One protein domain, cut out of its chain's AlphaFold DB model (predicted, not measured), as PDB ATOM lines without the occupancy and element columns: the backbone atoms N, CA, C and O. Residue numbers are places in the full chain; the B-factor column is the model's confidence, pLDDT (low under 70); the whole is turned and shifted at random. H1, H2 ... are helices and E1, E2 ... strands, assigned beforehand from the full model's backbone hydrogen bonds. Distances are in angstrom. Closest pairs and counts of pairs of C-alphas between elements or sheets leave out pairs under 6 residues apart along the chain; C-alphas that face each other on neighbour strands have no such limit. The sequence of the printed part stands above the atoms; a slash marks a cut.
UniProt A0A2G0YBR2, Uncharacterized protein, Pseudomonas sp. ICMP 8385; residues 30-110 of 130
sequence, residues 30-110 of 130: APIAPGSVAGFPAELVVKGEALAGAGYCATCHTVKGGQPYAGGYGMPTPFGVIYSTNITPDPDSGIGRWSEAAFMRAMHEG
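AT A GLANCE: This is residues 30 to 110 of the 130 residues of an uncharacterized protein of Pseudomonas sp. ICMP 8385 (UniProt A0A2G0YBR2). Look for a loose frame of loops with two separate helices, H1 and H3, at different sides of it, short H2 nearer the middle, and a small strand hairpin, E1 and E2, at one end of the longest axis. No helix touches another, and the unnamed residues 84 to 99 run through the middle. The printed part has 81 residues with three named helices and two named strands in the order H1 H2 E1 E2 H3; the sheet, E1 - E2, is antiparallel, and the class is mixed, with under half of the residues in named elements. The whole is only just compact, close to loose, with a radius of gyration of the C-alphas of 13.7 A, and only just elongated, spanning 43 by 28 by 23 A.

IN THESE COORDINATES: Pass residues 30 to 41, which have no named element, and find C-alpha 42 at (48.528, -28.127, 16.147); from there H1, residues 42 to 54, runs 18.5 A. H2 is residues 57 to 61, E1 residues 74 to 77 and E2 residues 80 to 83. H3, residues 100 to 109, runs 13.6 A to C-alpha 109 at (50.926, -50.132, 35.518).

HOW THE PARTS SIT: H1 and H2 are close but not clearly touching; their closest C-alphas, of Ala 52 and Ala 58, are 7.6 A apart. E1 and E2 form a hairpin, antiparallel at 148 degrees; look at N 75 and O 82, 2.7 A apart and within hydrogen-bond range. H3 is apart from H1, H2 and E1. In H1, H2 and H3 every O i to N i+4 pair is within hydrogen-bond range.

THE WHOLE: The C-alphas farthest apart, of Pro 41 and Pro 78, are 43.9 A apart. The printed part has no cut; the links H2 to E1 and E2 to H3 are long. Residues 36 to 38 have pLDDT under 70.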
ATOM      1  N   ALA A  30      35.935 -44.483  34.565       92.62
ATOM      2  CA  ALA A  30      34.802 -44.111  33.725       92.62
ATOM      3  C   ALA A  30      35.273 -43.629  32.335       92.62
ATOM      4  O   ALA A  30      36.315 -42.974  32.234       92.62
ATOM      5  N   PRO A  31      34.549 -43.976  31.254       91.12
ATOM      6  CA  PRO A  31      34.861 -43.464  29.928       91.12
ATOM      7  C   PRO A  31      34.550 -41.967  29.865       91.12
ATOM      8  O   PRO A  31      33.611 -41.497  30.509       91.12
ATOM      9  N   ILE A  32      35.302 -41.237  29.049       91.50
ATOM     10  CA  ILE A  32      34.996 -39.842  28.722       91.50
ATOM     11  C   ILE A  32      34.233 -39.754  27.400       91.50
ATOM     12  O   ILE A  32      34.210 -40.702  26.605       91.50
ATOM     13  N   ALA A  33      33.587 -38.611  27.172       89.31
ATOM     14  CA  ALA A  33      33.095 -38.285  25.842       89.31
ATOM     15  C   ALA A  33      34.284 -38.289  24.861       89.31
ATOM     16  O   ALA A  33      35.349 -37.786  25.231       89.31
ATOM     17  N   PRO A  34      34.136 -38.851  23.648       82.50
ATOM     18  CA  PRO A  34      35.197 -38.805  22.658       82.50
ATOM     19  C   PRO A  34      35.616 -37.360  22.398       82.50
ATOM     20  O   PRO A  34      34.770 -36.509  22.117       82.50
ATOM     21  N   GLY A  35      36.913 -37.082  22.528       70.06
ATOM     22  CA  GLY A  35      37.459 -35.773  22.184       70.06
ATOM     23  C   GLY A  35      37.347 -35.520  20.680       70.06
ATOM     24  O   GLY A  35      37.410 -36.454  19.879       70.06
ATOM     25  N   SER A  36      37.204 -34.259  20.270       66.94
ATOM     26  CA  SER A  36      37.375 -33.910  18.861       66.94
ATOM     27  C   SER A  36      38.869 -33.892  18.534       66.94
ATOM     28  O   SER A  36      39.645 -33.179  19.164       66.94
ATOM     29  N   VAL A  37      39.288 -34.648  17.516       64.81
ATOM     30  CA  VAL A  37      40.674 -34.587  17.006       64.81
ATOM     31  C   VAL A  37      41.014 -33.162  16.535       64.81
ATOM     32  O   VAL A  37      42.145 -32.714  16.665       64.81
ATOM     33  N   ALA A  38      40.003 -32.415  16.077       64.00
ATOM     34  CA  ALA A  38      40.105 -31.008  15.689       64.00
ATOM     35  C   ALA A  38      40.216 -30.016  16.869       64.00
ATOM     36  O   ALA A  38      40.396 -28.825  16.637       64.00
ATOM     37  N   GLY A  39      40.061 -30.471  18.118       74.19
ATOM     38  CA  GLY A  39      40.102 -29.621  19.311       74.19
ATOM     39  C   GLY A  39      41.498 -29.421  19.904       74.19
ATOM     40  O   GLY A  39      41.655 -28.598  20.804       74.19
ATOM     41  N   PHE A  40      42.505 -30.161  19.429       84.50
ATOM     42  CA  PHE A  40      43.870 -30.052  19.935       84.50
ATOM     43  C   PHE A  40      44.672 -28.991  19.166       84.50
ATOM     44  O   PHE A  40      44.614 -28.963  17.935       84.50
ATOM     45  N   PRO A  41      45.460 -28.149  19.860       91.56
ATOM     46  CA  PRO A  41      46.394 -27.241  19.206       91.56
ATOM     47  C   PRO A  41      47.378 -28.002  18.312       91.56
ATOM     48  O   PRO A  41      47.866 -29.074  18.686       91.56
ATOM     49  N   ALA A  42      47.690 -27.453  17.138       91.62
ATOM     50  CA  ALA A  42      48.528 -28.127  16.147       91.62
ATOM     51  C   ALA A  42      49.926 -28.459  16.695       91.62
ATOM     52  O   ALA A  42      50.451 -29.543  16.440       91.62
ATOM     53  N   GLU A  43      50.511 -27.578  17.509       94.31
ATOM     54  CA  GLU A  43      51.804 -27.819  18.150       94.31
ATOM     55  C   GLU A  43      51.767 -29.012  19.111       94.31
ATOM     56  O   GLU A  43      52.743 -29.758  19.231       94.31
ATOM     57  N   LEU A  44      50.626 -29.228  19.768       92.12
ATOM     58  CA  LEU A  44      50.438 -30.338  20.691       92.12
ATOM     59  C   LEU A  44      50.301 -31.661  19.933       92.12
ATOM     60  O   LEU A  44      50.857 -32.668  20.370       92.12
ATOM     61  N   VAL A  45      49.639 -31.645  18.772       91.38
ATOM     62  CA  VAL A  45      49.553 -32.806  17.873       91.38
ATOM     63  C   VAL A  45      50.939 -33.196  17.357       91.38
ATOM     64  O   VAL A  45      51.315 -34.360  17.477       91.38
ATOM     65  N   VAL A  46      51.740 -32.234  16.887       95.38
ATOM     66  CA  VAL A  46      53.118 -32.484  16.415       95.38
ATOM     67  C   VAL A  46      53.994 -33.058  17.531       95.38
ATOM     68  O   VAL A  46      54.751 -34.008  17.321       95.38
ATOM     69  N   LYS A  47      53.877 -32.526  18.753       95.62
ATOM     70  CA  LYS A  47      54.586 -33.078  19.914       95.62
ATOM     71  C   LYS A  47      54.137 -34.508  20.222       95.62
ATOM     72  O   LYS A  47      54.978 -35.357  20.513       95.62
ATOM     73  N   GLY A  48      52.833 -34.774  20.169       92.94
ATOM     74  CA  GLY A  48      52.267 -36.107  20.368       92.94
ATOM     75  C   GLY A  48      52.779 -37.115  19.341       92.94
ATOM     76  O   GLY A  48      53.185 -38.210  19.720       92.94
ATOM     77  N   GLU A  49      52.845 -36.725  18.067       93.88
ATOM     78  CA  GLU A  49      53.416 -37.537  16.988       93.88
ATOM     79  C   GLU A  49      54.884 -37.885  17.260       93.88
ATOM     80  O   GLU A  49      55.261 -39.058  17.214       93.88
ATOM     81  N   ALA A  50      55.701 -36.894  17.632       96.75
ATOM     82  CA  ALA A  50      57.107 -37.117  17.962       96.75
ATOM     83  C   ALA A  50      57.281 -38.089  19.144       96.75
ATOM     84  O   ALA A  50      58.138 -38.973  19.104       96.75
ATOM     85  N   LEU A  51      56.449 -37.963  20.184       95.94
ATOM     86  CA  LEU A  51      56.470 -38.859  21.344       95.94
ATOM     87  C   LEU A  51      56.010 -40.281  20.990       95.94
ATOM     88  O   LEU A  51      56.641 -41.244  21.420       95.94
ATOM     89  N   ALA A  52      54.955 -40.427  20.185       94.75
ATOM     90  CA  ALA A  52      54.475 -41.729  19.722       94.75
ATOM     91  C   ALA A  52      55.513 -42.441  18.838       94.75
ATOM     92  O   ALA A  52      55.704 -43.657  18.946       94.75
ATOM     93  N   GLY A  53      56.227 -41.678  18.006       96.00
ATOM     94  CA  GLY A  53      57.360 -42.168  17.225       96.00
ATOM     95  C   GLY A  53      58.515 -42.635  18.113       96.00
ATOM     96  O   GLY A  53      58.984 -43.761  17.965       96.00
ATOM     97  N   ALA A  54      58.926 -41.817  19.086       96.88
ATOM     98  CA  ALA A  54      59.992 -42.164  20.030       96.88
ATOM     99  C   ALA A  54      59.647 -43.384  20.903       96.88
ATOM    100  O   ALA A  54      60.527 -44.166  21.256       96.88
ATOM    101  N   GLY A  55      58.364 -43.564  21.225       94.50
ATOM    102  CA  GLY A  55      57.842 -44.731  21.934       94.50
ATOM    103  C   GLY A  55      57.651 -45.973  21.060       94.50
ATOM    104  O   GLY A  55      57.203 -46.995  21.574       94.50
ATOM    105  N   TYR A  56      57.954 -45.903  19.756       94.88
ATOM    106  CA  TYR A  56      57.771 -46.992  18.790       94.88
ATOM    107  C   TYR A  56      56.354 -47.588  18.801       94.88
ATOM    108  O   TYR A  56      56.164 -48.777  18.537       94.88
ATOM    109  N   CYS A  57      55.335 -46.771  19.086       94.62
ATOM    110  CA  CYS A  57      53.968 -47.254  19.282       94.62
ATOM    111  C   CYS A  57      53.451 -47.993  18.037       94.62
ATOM    112  O   CYS A  57      52.847 -49.060  18.141       94.62
ATOM    113  N   ALA A  58      53.750 -47.461  16.849       94.81
ATOM    114  CA  ALA A  58      53.324 -48.039  15.579       94.81
ATOM    115  C   ALA A  58      53.929 -49.426  15.307       94.81
ATOM    116  O   ALA A  58      53.285 -50.223  14.632       94.81
ATOM    117  N   THR A  59      55.112 -49.735  15.852       93.56
ATOM    118  CA  THR A  59      55.804 -51.018  15.643       93.56
ATOM    119  C   THR A  59      54.970 -52.192  16.131       93.56
ATOM    120  O   THR A  59      54.867 -53.207  15.450       93.56
ATOM    121  N   CYS A  60      54.353 -52.044  17.304       91.88
ATOM    122  CA  CYS A  60      53.479 -53.071  17.856       91.88
ATOM    123  C   CYS A  60      52.023 -52.831  17.463       91.88
ATOM    124  O   CYS A  60      51.281 -53.784  17.283       91.88
ATOM    125  N   HIS A  61      51.573 -51.586  17.319       94.06
ATOM    126  CA  HIS A  61      50.160 -51.289  17.077       94.06
ATOM    127  C   HIS A  61      49.783 -51.163  15.597       94.06
ATOM    128  O   HIS A  61      48.700 -50.682  15.296       94.06
ATOM    129  N   THR A  62      50.622 -51.608  14.663       94.56
ATOM    130  CA  THR A  62      50.294 -51.609  13.230       94.56
ATOM    131  C   THR A  62      50.727 -52.922  12.598       94.56
ATOM    132  O   THR A  62      51.904 -53.275  12.624       94.56
ATOM    133  N   VAL A  63      49.788 -53.649  11.994       94.25
ATOM    134  CA  VAL A  63      50.115 -54.816  11.164       94.25
ATOM    135  C   VAL A  63      50.511 -54.389   9.753       94.25
ATOM    136  O   VAL A  63      50.101 -53.339   9.257       94.25
ATOM    137  N   LYS A  64      51.299 -55.222   9.066       91.62
ATOM    138  CA  LYS A  64      51.705 -54.966   7.679       91.62
ATOM    139  C   LYS A  64      50.471 -54.849   6.775       91.62
ATOM    140  O   LYS A  64      49.711 -55.802   6.654       91.62
ATOM    141  N   GLY A  65      50.312 -53.696   6.123       91.69
ATOM    142  CA  GLY A  65      49.161 -53.399   5.260       91.69
ATOM    143  C   GLY A  65      47.877 -53.015   6.007       91.69
ATOM    144  O   GLY A  65      46.862 -52.787   5.358       91.69
ATOM    145  N   GLY A  66      47.913 -52.941   7.341       90.06
ATOM    146  CA  GLY A  66      46.781 -52.524   8.164       90.06
ATOM    147  C   GLY A  66      46.735 -51.020   8.420       90.06
ATOM    148  O   GLY A  66      47.650 -50.270   8.074       90.06
ATOM    149  N   GLN A  67      45.657 -50.593   9.076       93.44
ATOM    150  CA  GLN A  67      45.506 -49.218   9.542       93.44
ATOM    151  C   GLN A  67      46.552 -48.903  10.626       93.44
ATOM    152  O   GLN A  67      46.725 -49.709  11.551       93.44
ATOM    153  N   PRO A  68      47.242 -47.747  10.555       93.75
ATOM    154  CA  PRO A  68      48.160 -47.322  11.603       93.75
ATOM    155  C   PRO A  68      47.484 -47.333  12.973       93.75
ATOM    156  O   PRO A  68      46.364 -46.844  13.120       93.75
ATOM    157  N   TYR A  69      48.177 -47.867  13.978       94.44
ATOM    158  CA  TYR A  69      47.734 -47.890  15.378       94.44
ATOM    159  C   TYR A  69      46.498 -48.759  15.684       94.44
ATOM    160  O   TYR A  69      46.046 -48.793  16.830       94.44
ATOM    161  N   ALA A  70      45.968 -49.500  14.707       94.00
ATOM    162  CA  ALA A  70      44.784 -50.343  14.882       94.00
ATOM    163  C   ALA A  70      45.034 -51.652  15.658       94.00
ATOM    164  O   ALA A  70      44.091 -52.381  15.957       94.00
ATOM    165  N   GLY A  71      46.278 -51.943  16.041       91.94
ATOM    166  CA  GLY A  71      46.638 -53.153  16.776       91.94
ATOM    167  C   GLY A  71      46.712 -54.393  15.887       91.94
ATOM    168  O   GLY A  71      46.975 -54.303  14.690       91.94
ATOM    169  N   GLY A  72      46.511 -55.566  16.491       89.50
ATOM    170  CA  GLY A  72      46.451 -56.854  15.792       89.50
ATOM    171  C   GLY A  72      47.801 -57.531  15.540       89.50
ATOM    172  O   GLY A  72      47.836 -58.635  14.999       89.50
ATOM    173  N   TYR A  73      48.916 -56.931  15.958       90.12
ATOM    174  CA  TYR A  73      50.233 -57.559  15.849       90.12
ATOM    175  C   TYR A  73      50.361 -58.698  16.861       90.12
ATOM    176  O   TYR A  73      50.267 -58.469  18.068       90.12
ATOM    177  N   GLY A  74      50.572 -59.918  16.367       90.00
ATOM    178  CA  GLY A  74      50.769 -61.107  17.192       90.00
ATOM    179  C   GLY A  74      52.221 -61.256  17.647       90.00
ATOM    180  O   GLY A  74      53.122 -61.439  16.834       90.00
ATOM    181  N   MET A  75      52.435 -61.229  18.959       88.31
ATOM    182  CA  MET A  75      53.708 -61.473  19.633       88.31
ATOM    183  C   MET A  75      53.708 -62.897  20.200       88.31
ATOM    184  O   MET A  75      52.983 -63.169  21.164       88.31
ATOM    185  N   PRO A  76      54.480 -63.832  19.619       88.19
ATOM    186  CA  PRO A  76      54.550 -65.196  20.125       88.19
ATOM    187  C   PRO A  76      55.260 -65.230  21.481       88.19
ATOM    188  O   PRO A  76      56.337 -64.660  21.651       88.19
ATOM    189  N   THR A  77      54.668 -65.933  22.443       87.88
ATOM    190  CA  THR A  77      55.244 -66.186  23.770       87.88
ATOM    191  C   THR A  77      55.136 -67.677  24.117       87.88
ATOM    192  O   THR A  77      54.325 -68.385  23.511       87.88
ATOM    193  N   PRO A  78      55.894 -68.190  25.107       92.31
ATOM    194  CA  PRO A  78      55.832 -69.603  25.506       92.31
ATOM    195  C   PRO A  78      54.457 -70.085  25.998       92.31
ATOM    196  O   PRO A  78      54.223 -71.286  26.082       92.31
ATOM    197  N   PHE A  79      53.556 -69.164  26.337       86.31
ATOM    198  CA  PHE A  79      52.226 -69.441  26.884       86.31
ATOM    199  C   PHE A  79      51.089 -68.960  25.963       86.31
ATOM    200  O   PHE A  79      49.937 -68.904  26.386       86.31
ATOM    201  N   GLY A  80      51.392 -68.631  24.702       86.12
ATOM    202  CA  GLY A  80      50.410 -68.226  23.692       86.12
ATOM    203  C   GLY A  80      50.838 -66.997  22.891       86.12
ATOM    204  O   GLY A  80      51.924 -66.453  23.081       86.12
ATOM    205  N   VAL A  81      49.985 -66.542  21.977       85.62
ATOM    206  CA  VAL A  81      50.218 -65.300  21.226       85.62
ATOM    207  C   VAL A  81      49.523 -64.148  21.943       85.62
ATOM    208  O   VAL A  81      48.317 -64.204  22.184       85.62
ATOM    209  N   ILE A  82      50.276 -63.101  22.273       85.50
ATOM    210  CA  ILE A  82      49.727 -61.837  22.771       85.50
ATOM    211  C   ILE A  82      49.522 -60.929  21.573       85.50
ATOM    212  O   ILE A  82      50.425 -60.769  20.761       85.50
ATOM    213  N   TYR A  83      48.363 -60.298  21.473       87.25
ATOM    214  CA  TYR A  83      48.095 -59.363  20.393       87.25
ATOM    215  C   TYR A  83      48.070 -57.926  20.892       87.25
ATOM    216  O   TYR A  83      47.537 -57.644  21.966       87.25
ATOM    217  N   SER A  84      48.612 -57.010  20.092       89.69
ATOM    218  CA  SER A  84      48.481 -55.580  20.357       89.69
ATOM    219  C   SER A  84      47.035 -55.105  20.185       89.69
ATOM    220  O   SER A  84      46.267 -55.627  19.373       89.69
ATOM    221  N   THR A  85      46.655 -54.102  20.969       89.31
ATOM    222  CA  THR A  85      45.303 -53.529  21.002       89.31
ATOM    223  C   THR A  85      45.126 -52.403  19.983       89.31
ATOM    224  O   THR A  85      46.099 -51.767  19.599       89.31
ATOM    225  N   ASN A  86      43.896 -52.085  19.581       92.12
ATOM    226  CA  ASN A  86      43.618 -50.858  18.835       92.12
ATOM    227  C   ASN A  86      43.814 -49.630  19.743       92.12
ATOM    228  O   ASN A  86      43.165 -49.526  20.787       92.12
ATOM    229  N   ILE A  87      44.711 -48.718  19.358       93.00
ATOM    230  CA  ILE A  87      44.966 -47.438  20.044       93.00
ATOM    231  C   ILE A  87      44.650 -46.223  19.159       93.00
ATOM    232  O   ILE A  87      45.107 -45.114  19.425       93.00
ATOM    233  N   THR A  88      43.846 -46.414  18.111       92.06
ATOM    234  CA  THR A  88      43.296 -45.307  17.317       92.06
ATOM    235  C   THR A  88      42.332 -44.447  18.151       92.06
ATOM    236  O   THR A  88      41.846 -44.887  19.197       92.06
ATOM    237  N   PRO A  89      41.983 -43.232  17.689       90.06
ATOM    238  CA  PRO A  89      40.948 -42.404  18.313       90.06
ATOM    239  C   PRO A  89      39.518 -42.965  18.211       90.06
ATOM    240  O   PRO A  89      38.582 -42.290  18.638       90.06
ATOM    241  N   ASP A  90      39.322 -44.156  17.635       90.00
ATOM    242  CA  ASP A  90      38.007 -44.780  17.514       90.00
ATOM    243  C   ASP A  90      37.339 -44.924  18.902       90.00
ATOM    244  O   ASP A  90      37.986 -45.362  19.861       90.00
ATOM    245  N   PRO A  91      36.070 -44.513  19.066       89.25
ATOM    246  CA  PRO A  91      35.430 -44.455  20.376       89.25
ATOM    247  C   PRO A  91      34.965 -45.817  20.902       89.25
ATOM    248  O   PRO A  91      34.698 -45.924  22.101       89.25
ATOM    249  N   ASP A  92      34.840 -46.825  20.040       86.94
ATOM    250  CA  ASP A  92      34.213 -48.104  20.384       86.94
ATOM    251  C   ASP A  92      35.245 -49.230  20.522       86.94
ATOM    252  O   ASP A  92      35.178 -50.035  21.453       86.94
ATOM    253  N   SER A  93      36.230 -49.253  19.629       85.81
ATOM    254  CA  SER A  93      37.353 -50.190  19.597       85.81
ATOM    255  C   SER A  93      38.687 -49.529  19.964       85.81
ATOM    256  O   SER A  93      39.553 -50.166  20.545       85.81
ATOM    257  N   GLY A  94      38.870 -48.240  19.699       90.50
ATOM    258  CA  GLY A  94      40.104 -47.531  20.033       90.50
ATOM    259  C   GLY A  94      40.171 -47.005  21.472       90.50
ATOM    260  O   GLY A  94      39.433 -47.400  22.381       90.50
ATOM    261  N   ILE A  95      41.075 -46.047  21.678       91.31
ATOM    262  CA  ILE A  95      41.215 -45.308  22.938       91.31
ATOM    263  C   ILE A  95      40.401 -44.007  22.954       91.31
ATOM    264  O   ILE A  95      40.558 -43.204  23.869       91.31
ATOM    265  N   GLY A  96      39.489 -43.792  21.998       91.38
ATOM    266  CA  GLY A  96      38.760 -42.527  21.840       91.38
ATOM    267  C   GLY A  96      37.977 -42.071  23.076       91.38
ATOM    268  O   GLY A  96      37.753 -40.882  23.260       91.38
ATOM    269  N   ARG A  97      37.591 -43.003  23.958       91.88
ATOM    270  CA  ARG A  97      36.879 -42.728  25.225       91.88
ATOM    271  C   ARG A  97      37.756 -42.833  26.475       91.88
ATOM    272  O   ARG A  97      37.231 -42.918  27.589       91.88
ATOM    273  N   TRP A  98      39.073 -42.910  26.325       92.31
ATOM    274  CA  TRP A  98      39.990 -43.047  27.453       92.31
ATOM    275  C   TRP A  98      40.320 -41.678  28.034       92.31
ATOM    276  O   TRP A  98      40.699 -40.760  27.317       92.31
ATOM    277  N   SER A  99      40.189 -41.548  29.353       92.69
ATOM    278  CA  SER A  99      40.733 -40.394  30.061       92.69
ATOM    279  C   SER A  99      42.257 -40.475  30.127       92.69
ATOM    280  O   SER A  99      42.834 -41.564  30.063       92.69
ATOM    281  N   GLU A 100      42.908 -39.334  30.350       91.88
ATOM    282  CA  GLU A 100      44.348 -39.277  30.622       91.88
ATOM    283  C   GLU A 100      44.738 -40.217  31.772       91.88
ATOM    284  O   GLU A 100      45.670 -41.001  31.641       91.88
ATOM    285  N   ALA A 101      43.962 -40.235  32.862       94.94
ATOM    286  CA  ALA A 101      44.199 -41.139  33.987       94.94
ATOM    287  C   ALA A 101      44.153 -42.625  33.581       94.94
ATOM    288  O   ALA A 101      44.963 -43.423  34.053       94.94
ATOM    289  N   ALA A 102      43.231 -43.009  32.691       94.31
ATOM    290  CA  ALA A 102      43.164 -44.374  32.176       94.31
ATOM    291  C   ALA A 102      44.359 -44.706  31.274       94.31
ATOM    292  O   ALA A 102      44.918 -45.797  31.388       94.31
ATOM    293  N   PHE A 103      44.764 -43.769  30.413       93.25
ATOM    294  CA  PHE A 103      45.933 -43.922  29.551       93.25
ATOM    295  C   PHE A 103      47.224 -44.055  30.368       93.25
ATOM    296  O   PHE A 103      47.975 -45.011  30.185       93.25
ATOM    297  N   MET A 104      47.442 -43.165  31.337       95.06
ATOM    298  CA  MET A 104      48.612 -43.186  32.217       95.06
ATOM    299  C   MET A 104      48.698 -44.482  33.023       95.06
ATOM    300  O   MET A 104      49.761 -45.096  33.086       95.06
ATOM    301  N   ARG A 105      47.575 -44.954  33.582       94.44
ATOM    302  CA  ARG A 105      47.532 -46.235  34.299       94.44
ATOM    303  C   ARG A 105      47.886 -47.412  33.393       94.44
ATOM    304  O   ARG A 105      48.637 -48.295  33.796       94.44
ATOM    305  N   ALA A 106      47.378 -47.424  32.166       93.62
ATOM    306  CA  ALA A 106      47.703 -48.477  31.215       93.62
ATOM    307  C   ALA A 106      49.197 -48.483  30.869       93.62
ATOM    308  O   ALA A 106      49.821 -49.540  30.914       93.62
ATOM    309  N   MET A 107      49.779 -47.313  30.606       92.12
ATOM    310  CA  MET A 107      51.192 -47.188  30.245       92.12
ATOM    311  C   MET A 107      52.141 -47.516  31.402       92.12
ATOM    312  O   MET A 107      53.169 -48.149  31.182       92.12
ATOM    313  N   HIS A 108      51.824 -47.091  32.626       93.50
ATOM    314  CA  HIS A 108      52.733 -47.229  33.769       93.50
ATOM    315  C   HIS A 108      52.518 -48.510  34.574       93.50
ATOM    316  O   HIS A 108      53.474 -49.063  35.113       93.50
ATOM    317  N   GLU A 109      51.278 -48.983  34.676       93.56
ATOM    318  CA  GLU A 109      50.926 -50.132  35.518       93.56
ATOM    319  C   GLU A 109      50.542 -51.368  34.699       93.56
ATOM    320  O   GLU A 109      50.339 -52.441  35.264       93.56
ATOM    321  N   GLY A 110      50.397 -51.243  33.375       90.88
ATOM    322  CA  GLY A 110      49.906 -52.333  32.532       90.88
ATOM    323  C   GLY A 110      48.440 -52.689  32.797       90.88
ATOM    324  O   GLY A 110      48.011 -53.792  32.453       90.88
TER     325      GLY A 110